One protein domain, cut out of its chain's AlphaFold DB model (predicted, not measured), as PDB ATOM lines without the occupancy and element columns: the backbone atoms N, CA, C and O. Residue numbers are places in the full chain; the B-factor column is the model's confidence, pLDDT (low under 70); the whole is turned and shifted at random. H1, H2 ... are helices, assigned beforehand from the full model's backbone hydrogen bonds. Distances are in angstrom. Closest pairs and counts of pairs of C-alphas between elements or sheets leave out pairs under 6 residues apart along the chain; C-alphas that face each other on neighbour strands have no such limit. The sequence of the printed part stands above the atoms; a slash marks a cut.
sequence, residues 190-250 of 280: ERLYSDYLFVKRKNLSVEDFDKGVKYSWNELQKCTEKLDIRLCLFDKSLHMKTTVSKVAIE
ATOM      1  N   GLU A 190     -34.351   9.401   0.209       85.44
ATOM      2  CA  GLU A 190     -35.194   8.814  -0.836       85.44
ATOM      3  C   GLU A 190     -35.725   7.432  -0.455       85.44
ATOM      4  O   GLU A 190     -36.872   7.087  -0.754       85.44
ATOM      5  N   ARG A 191     -34.891   6.620   0.204       85.75
ATOM      6  CA  ARG A 191     -35.298   5.317   0.735       85.75
ATOM      7  C   ARG A 191     -36.427   5.493   1.752       85.75
ATOM      8  O   ARG A 191     -37.425   4.779   1.664       85.75
ATOM      9  N   LEU A 192     -36.293   6.482   2.641       82.31
ATOM     10  CA  LEU A 192     -37.315   6.946   3.580       82.31
ATOM     11  C   LEU A 192     -38.655   7.182   2.912       82.31
ATOM     12  O   LEU A 192     -39.684   6.651   3.322       82.31
ATOM     13  N   TYR A 193     -38.611   8.010   1.874       85.62
ATOM     14  CA  TYR A 193     -39.794   8.472   1.192       85.62
ATOM     15  C   TYR A 193     -40.438   7.317   0.424       85.62
ATOM     16  O   TYR A 193     -41.649   7.126   0.466       85.62
ATOM     17  N   SER A 194     -39.621   6.452  -0.185       87.44
ATOM     18  CA  SER A 194     -40.098   5.223  -0.815       87.44
ATOM     19  C   SER A 194     -40.767   4.268   0.179       87.44
ATOM     20  O   SER A 194     -41.741   3.606  -0.187       87.44
ATOM     21  N   ASP A 195     -40.267   4.171   1.415       83.38
ATOM     22  CA  ASP A 195     -40.902   3.374   2.469       83.38
ATOM     23  C   ASP A 195     -42.236   3.989   2.899       83.38
ATOM     24  O   ASP A 195     -43.246   3.288   2.921       83.38
ATOM     25  N   TYR A 196     -42.272   5.308   3.115       83.31
ATOM     26  CA  TYR A 196     -43.497   6.054   3.409       83.31
ATOM     27  C   TYR A 196     -44.589   5.817   2.353       83.31
ATOM     28  O   TYR A 196     -45.719   5.486   2.708       83.31
ATOM     29  N   LEU A 197     -44.233   5.890   1.065       86.62
ATOM     30  CA  LEU A 197     -45.146   5.620  -0.051       86.62
ATOM     31  C   LEU A 197     -45.591   4.153  -0.147       86.62
ATOM     32  O   LEU A 197     -46.638   3.851  -0.713       86.62
ATOM     33  N   PHE A 198     -44.783   3.222   0.363       82.81
ATOM     34  CA  PHE A 198     -45.068   1.791   0.295       82.81
ATOM     35  C   PHE A 198     -46.066   1.326   1.353       82.81
ATOM     36  O   PHE A 198     -46.813   0.370   1.116       82.81
ATOM     37  N   VAL A 199     -46.089   1.970   2.522       73.69
ATOM     38  CA  VAL A 199     -47.073   1.645   3.554       73.69
ATOM     39  C   VAL A 199     -48.461   1.991   3.010       73.69
ATOM     40  O   VAL A 199     -48.738   3.137   2.673       73.69
ATOM     41  N   LYS A 200     -49.357   0.997   2.934       64.31
ATOM     42  CA  LYS A 200     -50.734   1.135   2.419       64.31
ATOM     43  C   LYS A 200     -51.641   1.951   3.362       64.31
ATOM     44  O   LYS A 200     -52.649   1.442   3.851       64.31
ATOM     45  N   ARG A 201     -51.281   3.203   3.660       67.94
ATOM     46  CA  ARG A 201     -52.123   4.166   4.387       67.94
ATOM     47  C   ARG A 201     -53.017   4.908   3.394       67.94
ATOM     48  O   ARG A 201     -52.595   5.220   2.284       67.94
ATOM     49  N   LYS A 202     -54.261   5.182   3.791       65.75
ATOM     50  CA  LYS A 202     -55.123   6.123   3.061       65.75
ATOM     51  C   LYS A 202     -54.593   7.542   3.305       65.75
ATOM     52  O   LYS A 202     -54.202   7.830   4.431       65.75
ATOM     53  N   ASN A 203     -54.617   8.394   2.281       73.38
ATOM     54  CA  ASN A 203     -54.245   9.816   2.345       73.38
ATOM     55  C   ASN A 203     -52.774  10.073   2.720       73.38
ATOM     56  O   ASN A 203     -52.483  10.720   3.717       73.38
ATOM     57  N   LEU A 204     -51.836   9.561   1.918       83.25
ATOM     58  CA  LEU A 204     -50.431   9.960   2.029       83.25
ATOM     59  C   LEU A 204     -50.269  11.429   1.598       83.25
ATOM     60  O   LEU A 204     -50.791  11.817   0.553       83.25
ATOM     61  N   SER A 205     -49.536  12.223   2.378       88.75
ATOM     62  CA  SER A 205     -49.262  13.643   2.125       88.75
ATOM     63  C   SER A 205     -47.809  13.993   2.463       88.75
ATOM     64  O   SER A 205     -47.148  13.311   3.253       88.75
ATOM     65  N   VAL A 206     -47.284  15.058   1.855       89.25
ATOM     66  CA  VAL A 206     -45.923  15.534   2.154       89.25
ATOM     67  C   VAL A 206     -45.857  16.061   3.590       89.25
ATOM     68  O   VAL A 206     -44.871  15.836   4.289       89.25
ATOM     69  N   GLU A 207     -46.937  16.683   4.059       89.94
ATOM     70  CA  GLU A 207     -47.077  17.220   5.407       89.94
ATOM     71  C   GLU A 207     -47.022  16.110   6.461       89.94
ATOM     72  O   GLU A 207     -46.360  16.261   7.488       89.94
ATOM     73  N   ASP A 208     -47.684  14.976   6.219       85.81
ATOM     74  CA  ASP A 208     -47.652  13.841   7.144       85.81
ATOM     75  C   ASP A 208     -46.298  13.130   7.134       85.81
ATOM     76  O   ASP A 208     -45.847  12.654   8.181       85.81
ATOM     77  N   PHE A 209     -45.627  13.073   5.978       85.94
ATOM     78  CA  PHE A 209     -44.251  12.586   5.900       85.94
ATOM     79  C   PHE A 209     -43.306  13.460   6.735       85.94
ATOM     80  O   PHE A 209     -42.615  12.937   7.611       85.94
ATOM     81  N   ASP A 210     -43.326  14.780   6.532       87.00
ATOM     82  CA  ASP A 210     -42.488  15.735   7.268       87.00
ATOM     83  C   ASP A 210     -42.754  15.691   8.782       87.00
ATOM     84  O   ASP A 210     -41.819  15.554   9.578       87.00
ATOM     85  N   LYS A 211     -44.030  15.696   9.199       87.50
ATOM     86  CA  LYS A 211     -44.416  15.528  10.613       87.50
ATOM     87  C   LYS A 211     -43.879  14.223  11.193       87.50
ATOM     88  O   LYS A 211     -43.352  14.216  12.304       87.50
ATOM     89  N   GLY A 212     -43.998  13.124  10.448       83.31
ATOM     90  CA  GLY A 212     -43.512  11.818  10.870       83.31
ATOM     91  C   GLY A 212     -41.991  11.774  11.037       83.31
ATOM     92  O   GLY A 212     -41.503  11.214  12.025       83.31
ATOM     93  N   VAL A 213     -41.242  12.386  10.114       83.50
ATOM     94  CA  VAL A 213     -39.777  12.496  10.193       83.50
ATOM     95  C   VAL A 213     -39.370  13.325  11.411       83.50
ATOM     96  O   VAL A 213     -38.596  12.839  12.235       83.50
ATOM     97  N   LYS A 214     -39.943  14.525  11.581       86.44
ATOM     98  CA  LYS A 214     -39.659  15.414  12.722       86.44
ATOM     99  C   LYS A 214     -39.979  14.760  14.062       86.44
ATOM    100  O   LYS A 214     -39.165  14.815  14.979       86.44
ATOM    101  N   TYR A 215     -41.136  14.103  14.166       85.56
ATOM    102  CA  TYR A 215     -41.518  13.358  15.364       85.56
ATOM    103  C   TYR A 215     -40.494  12.270  15.687       85.56
ATOM    104  O   TYR A 215     -39.998  12.191  16.808       85.56
ATOM    105  N   SER A 216     -40.136  11.460  14.690       81.88
ATOM    106  CA  SER A 216     -39.239  10.325  14.894       81.88
ATOM    107  C   SER A 216     -37.809  10.769  15.234       81.88
ATOM    108  O   SER A 216     -37.156  10.140  16.063       81.88
ATOM    109  N   TRP A 217     -37.346  11.880  14.652       83.50
ATOM    110  CA  TRP A 217     -36.075  12.513  15.007       83.50
ATOM    111  C   TRP A 217     -36.071  13.024  16.451       83.50
ATOM    112  O   TRP A 217     -35.150  12.725  17.205       83.50
ATOM    113  N   ASN A 218     -37.129  13.722  16.865       87.25
ATOM    114  CA  ASN A 218     -37.266  14.243  18.224       87.25
ATOM    115  C   ASN A 218     -37.283  13.125  19.283       87.25
ATOM    116  O   ASN A 218     -36.664  13.258  20.334       87.25
ATOM    117  N   GLU A 219     -37.949  11.998  19.012       86.06
ATOM    118  CA  GLU A 219     -37.930  10.848  19.927       86.06
ATOM    119  C   GLU A 219     -36.533  10.219  20.044       86.06
ATOM    120  O   GLU A 219     -36.123   9.846  21.145       86.06
ATOM    121  N   LEU A 220     -35.777  10.146  18.941       83.00
ATOM    122  CA  LEU A 220     -34.386   9.696  18.978       83.00
ATOM    123  C   LEU A 220     -33.513  10.663  19.789       83.00
ATOM    124  O   LEU A 220     -32.776  10.208  20.660       83.00
ATOM    125  N   GLN A 221     -33.643  11.976  19.566       86.50
ATOM    126  CA  GLN A 221     -32.887  12.998  20.300       86.50
ATOM    127  C   GLN A 221     -33.112  12.899  21.813       86.50
ATOM    128  O   GLN A 221     -32.147  12.770  22.566       86.50
ATOM    129  N   LYS A 222     -34.376  12.830  22.250       91.19
ATOM    130  CA  LYS A 222     -34.738  12.648  23.668       91.19
ATOM    131  C   LYS A 222     -34.128  11.397  24.296       91.19
ATOM    132  O   LYS A 222     -33.889  11.366  25.503       91.19
ATOM    133  N   CYS A 223     -33.945  10.337  23.508       88.50
ATOM    134  CA  CYS A 223     -33.279   9.130  23.975       88.50
ATOM    135  C   CYS A 223     -31.768   9.360  24.107       88.50
ATOM    136  O   CYS A 223     -31.197   9.073  25.157       88.50
ATOM    137  N   THR A 224     -31.138   9.942  23.083       87.31
ATOM    138  CA  THR A 224     -29.684  10.181  23.040       87.31
ATOM    139  C   THR A 224     -29.198  11.242  24.026       87.31
ATOM    140  O   THR A 224     -28.022  11.274  24.360       87.31
ATOM    141  N   GLU A 225     -30.092  12.094  24.527       94.00
ATOM    142  CA  GLU A 225     -29.808  13.001  25.647       94.00
ATOM    143  C   GLU A 225     -29.567  12.251  26.967       94.00
ATOM    144  O   GLU A 225     -28.976  12.803  27.893       94.00
ATOM    145  N   LYS A 226     -30.049  11.006  27.075       93.19
ATOM    146  CA  LYS A 226     -30.050  10.220  28.317       93.19
ATOM    147  C   LYS A 226     -29.200   8.962  28.235       93.19
ATOM    148  O   LYS A 226     -28.703   8.502  29.257       93.19
ATOM    149  N   LEU A 227     -29.104   8.372  27.050       88.94
ATOM    150  CA  LEU A 227     -28.501   7.069  26.813       88.94
ATOM    151  C   LEU A 227     -27.534   7.137  25.636       88.94
ATOM    152  O   LEU A 227     -27.641   8.002  24.768       88.94
ATOM    153  N   ASP A 228     -26.625   6.166  25.583       85.19
ATOM    154  CA  ASP A 228     -25.786   5.966  24.408       85.19
ATOM    155  C   ASP A 228     -26.643   5.736  23.153       85.19
ATOM    156  O   ASP A 228     -27.694   5.085  23.204       85.19
ATOM    157  N   ILE A 229     -26.175   6.241  22.009       79.06
ATOM    158  CA  ILE A 229     -26.883   6.096  20.736       79.06
ATOM    159  C   ILE A 229     -27.221   4.628  20.473       79.06
ATOM    160  O   ILE A 229     -28.366   4.334  20.147       79.06
ATOM    161  N   ARG A 230     -26.297   3.689  20.712       77.62
ATOM    162  CA  ARG A 230     -26.512   2.253  20.511       77.62
ATOM    163  C   ARG A 230     -27.739   1.758  21.274       77.62
ATOM    164  O   ARG A 230     -28.586   1.103  20.671       77.62
ATOM    165  N   LEU A 231     -27.873   2.108  22.554       82.62
ATOM    166  CA  LEU A 231     -29.031   1.733  23.376       82.62
ATOM    167  C   LEU A 231     -30.342   2.194  22.733       82.62
ATOM    168  O   LEU A 231     -31.273   1.404  22.598       82.62
ATOM    169  N   CYS A 232     -30.381   3.431  22.237       83.25
ATOM    170  CA  CYS A 232     -31.538   3.958  21.518       83.25
ATOM    171  C   CYS A 232     -31.813   3.196  20.209       83.25
ATOM    172  O   CYS A 232     -32.959   2.878  19.896       83.25
ATOM    173  N   LEU A 233     -30.775   2.833  19.446       77.75
ATOM    174  CA  LEU A 233     -30.908   2.122  18.163       77.75
ATOM    175  C   LEU A 233     -31.341   0.655  18.283       77.75
ATOM    176  O   LEU A 233     -31.716   0.048  17.265       77.75
ATOM    177  N   PHE A 234     -31.300   0.096  19.492       78.88
ATOM    178  CA  PHE A 234     -31.752  -1.256  19.816       78.88
ATOM    179  C   PHE A 234     -32.986  -1.282  20.735       78.88
ATOM    180  O   PHE A 234     -33.480  -2.371  21.048       78.88
ATOM    181  N   ASP A 235     -33.524  -0.118  21.113       80.06
ATOM    182  CA  ASP A 235     -34.732  -0.012  21.926       80.06
ATOM    183  C   ASP A 235     -35.995  -0.310  21.102       80.06
ATOM    184  O   ASP A 235     -36.406   0.430  20.209       80.06
ATOM    185  N   LYS A 236     -36.659  -1.421  21.426       78.75
ATOM    186  CA  LYS A 236     -37.860  -1.870  20.707       78.75
ATOM    187  C   LYS A 236     -39.032  -0.888  20.832       78.75
ATOM    188  O   LYS A 236     -39.842  -0.795  19.907       78.75
ATOM    189  N   SER A 237     -39.152  -0.190  21.963       81.38
ATOM    190  CA  SER A 237     -40.246   0.757  22.209       81.38
ATOM    191  C   SER A 237     -40.120   1.969  21.289       81.38
ATOM    192  O   SER A 237     -41.099   2.362  20.655       81.38
ATOM    193  N   LEU A 238     -38.907   2.498  21.134       80.56
ATOM    194  CA  LEU A 238     -38.571   3.599  20.243       80.56
ATOM    195  C   LEU A 238     -38.837   3.229  18.776       80.56
ATOM    196  O   LEU A 238     -39.526   3.975  18.074       80.56
ATOM    197  N   HIS A 239     -38.414   2.039  18.326       74.50
ATOM    198  CA  HIS A 239     -38.696   1.565  16.957       74.50
ATOM    199  C   HIS A 239     -40.186   1.424  16.687       74.50
ATOM    200  O   HIS A 239     -40.643   1.703  15.583       74.50
ATOM    201  N   MET A 240     -40.960   0.991  17.683       72.31
ATOM    202  CA  MET A 240     -42.402   0.819  17.528       72.31
ATOM    203  C   MET A 240     -43.196   2.127  17.635       72.31
ATOM    204  O   MET A 240     -44.262   2.221  17.030       72.31
ATOM    205  N   LYS A 241     -42.715   3.112  18.404       71.69
ATOM    206  CA  LYS A 241     -43.378   4.414  18.598       71.69
ATOM    207  C   LYS A 241     -43.297   5.310  17.372       71.69
ATOM    208  O   LYS A 241     -44.214   6.081  17.110       71.69
ATOM    209  N   THR A 242     -42.202   5.233  16.630       64.94
ATOM    210  CA  THR A 242     -41.997   6.092  15.466       64.94
ATOM    211  C   THR A 242     -42.980   5.697  14.354       64.94
ATOM    212  O   THR A 242     -43.028   4.554  13.913       64.94
ATOM    213  N   THR A 243     -43.850   6.619  13.920       51.66
ATOM    214  CA  THR A 243     -44.923   6.372  12.921       51.66
ATOM    215  C   THR A 243     -44.374   6.137  11.520       51.66
ATOM    216  O   THR A 243     -45.046   5.565  10.655       51.66
ATOM    217  N   VAL A 244     -43.143   6.590  11.314       53.59
ATOM    218  CA  VAL A 244     -42.279   6.237  10.203       53.59
ATOM    219  C   VAL A 244     -41.244   5.266  10.786       53.59
ATOM    220  O   VAL A 244     -40.075   5.570  10.997       53.59
ATOM    221  N   SER A 245     -41.743   4.096  11.182       41.69
ATOM    222  CA  SER A 245     -41.080   3.136  12.084       41.69
ATOM    223  C   SER A 245     -39.785   2.552  11.525       41.69
ATOM    224  O   SER A 245     -38.985   1.964  12.242       41.69
ATOM    225  N   LYS A 246     -39.573   2.716  10.220       47.19
ATOM    226  CA  LYS A 246     -38.369   2.287   9.507       47.19
ATOM    227  C   LYS A 246     -37.454   3.456   9.125       47.19
ATOM    228  O   LYS A 246     -36.525   3.267   8.345       47.19
ATOM    229  N   VAL A 247     -37.748   4.677   9.580       41.06
ATOM    230  CA  VAL A 247     -37.262   5.912   8.952       41.06
ATOM    231  C   VAL A 247     -36.270   6.709   9.811       41.06
ATOM    232  O   VAL A 247     -35.172   6.976   9.338       41.06
ATOM    233  N   ALA A 248     -36.521   7.039  11.079       34.44
ATOM    234  CA  ALA A 248     -35.540   7.883  11.801       34.44
ATOM    235  C   ALA A 248     -34.211   7.186  12.139       34.44
ATOM    236  O   ALA A 248     -33.192   7.840  12.340       34.44
ATOM    237  N   ILE A 249     -34.204   5.857  12.144       42.69
ATOM    238  CA  ILE A 249     -33.063   5.017  12.526       42.69
ATOM    239  C   ILE A 249     -32.224   4.667  11.281       42.69
ATOM    240  O   ILE A 249     -31.455   3.722  11.263       42.69
ATOM    241  N   GLU A 250     -32.352   5.424  10.194       45.41
ATOM    242  CA  GLU A 250     -31.505   5.271   9.002       45.41
ATOM    243  C   GLU A 250     -31.068   6.627   8.430       45.41
ATOM    244  O   GLU A 250     -30.689   6.738   7.268       45.41
TER     245      GLU A 250
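Overview. This is residues 190 to 250 of the 280 residues of the protein "Sulfotransfer_1 domain-containing protein" of Octopus bimaculoides (UniProt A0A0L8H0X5). One long helix, H2, makes the length of the domain, and the shorter parts form a second row along one side of it: H1 near the beginning of H2, H3 and H4 toward its other end, and the tail of residues 242 to 250 in the space between H4 and H1. The chain runs along H2, then folds back through H3 and H4. The 61 printed residues include four named helices, in the order H1, H2, H3, H4, and no named strand; the class is all helix. The whole is compact, with a radius of gyration of the C-alphas of 12.0 A, but elongated in outline, spanning 35 by 19 by 17 A.

Arrangement. H1, residues 190 to 198, is close to but not clearly touching H2, residues 206 to 224. Their closest C-alphas, those of Tyr 196 and Phe 209, are 7.0 A apart, and their lines stand at a steep tilt of 63 degrees, opposite ways. H2 touches H3, residues 229 to 234, with its residues 220 to 224 alone; the closest C-alphas, those of Cys 223 and Cys 232, are 6.0 A apart, at a steep tilt of 66 degrees. H4, residues 236 to 241, is about perpendicular to H3, at 87 degrees. H4 is close to but not clearly touching H2, with the C-alphas of Glu 219 and Leu 238 closest at 7.3 A. H1 is apart from H3 and H4. In H1, H2, H3 and H4 every O i to N i+4 pair is within hydrogen-bond range.

Along the chain. H1 begins at C-alpha 190, (-35.194, 8.814, -0.836), and is 12.2 A long. H2 is 27.0 A long, from C-alpha 206 at (-45.923, 15.534, 2.154). H3 is 8.9 A long; H4, 8.6 A long, ends at C-alpha 241, (-43.378, 4.414, 18.598).

Size, cuts and confidence. The C-alphas farthest apart, those of Lys 202 and Asp 228, are 36.3 A apart. The printed part has no cut and no long link. Its mean pLDDT is 77.4, with residues 200 to 202 and 242 to 250 under 70.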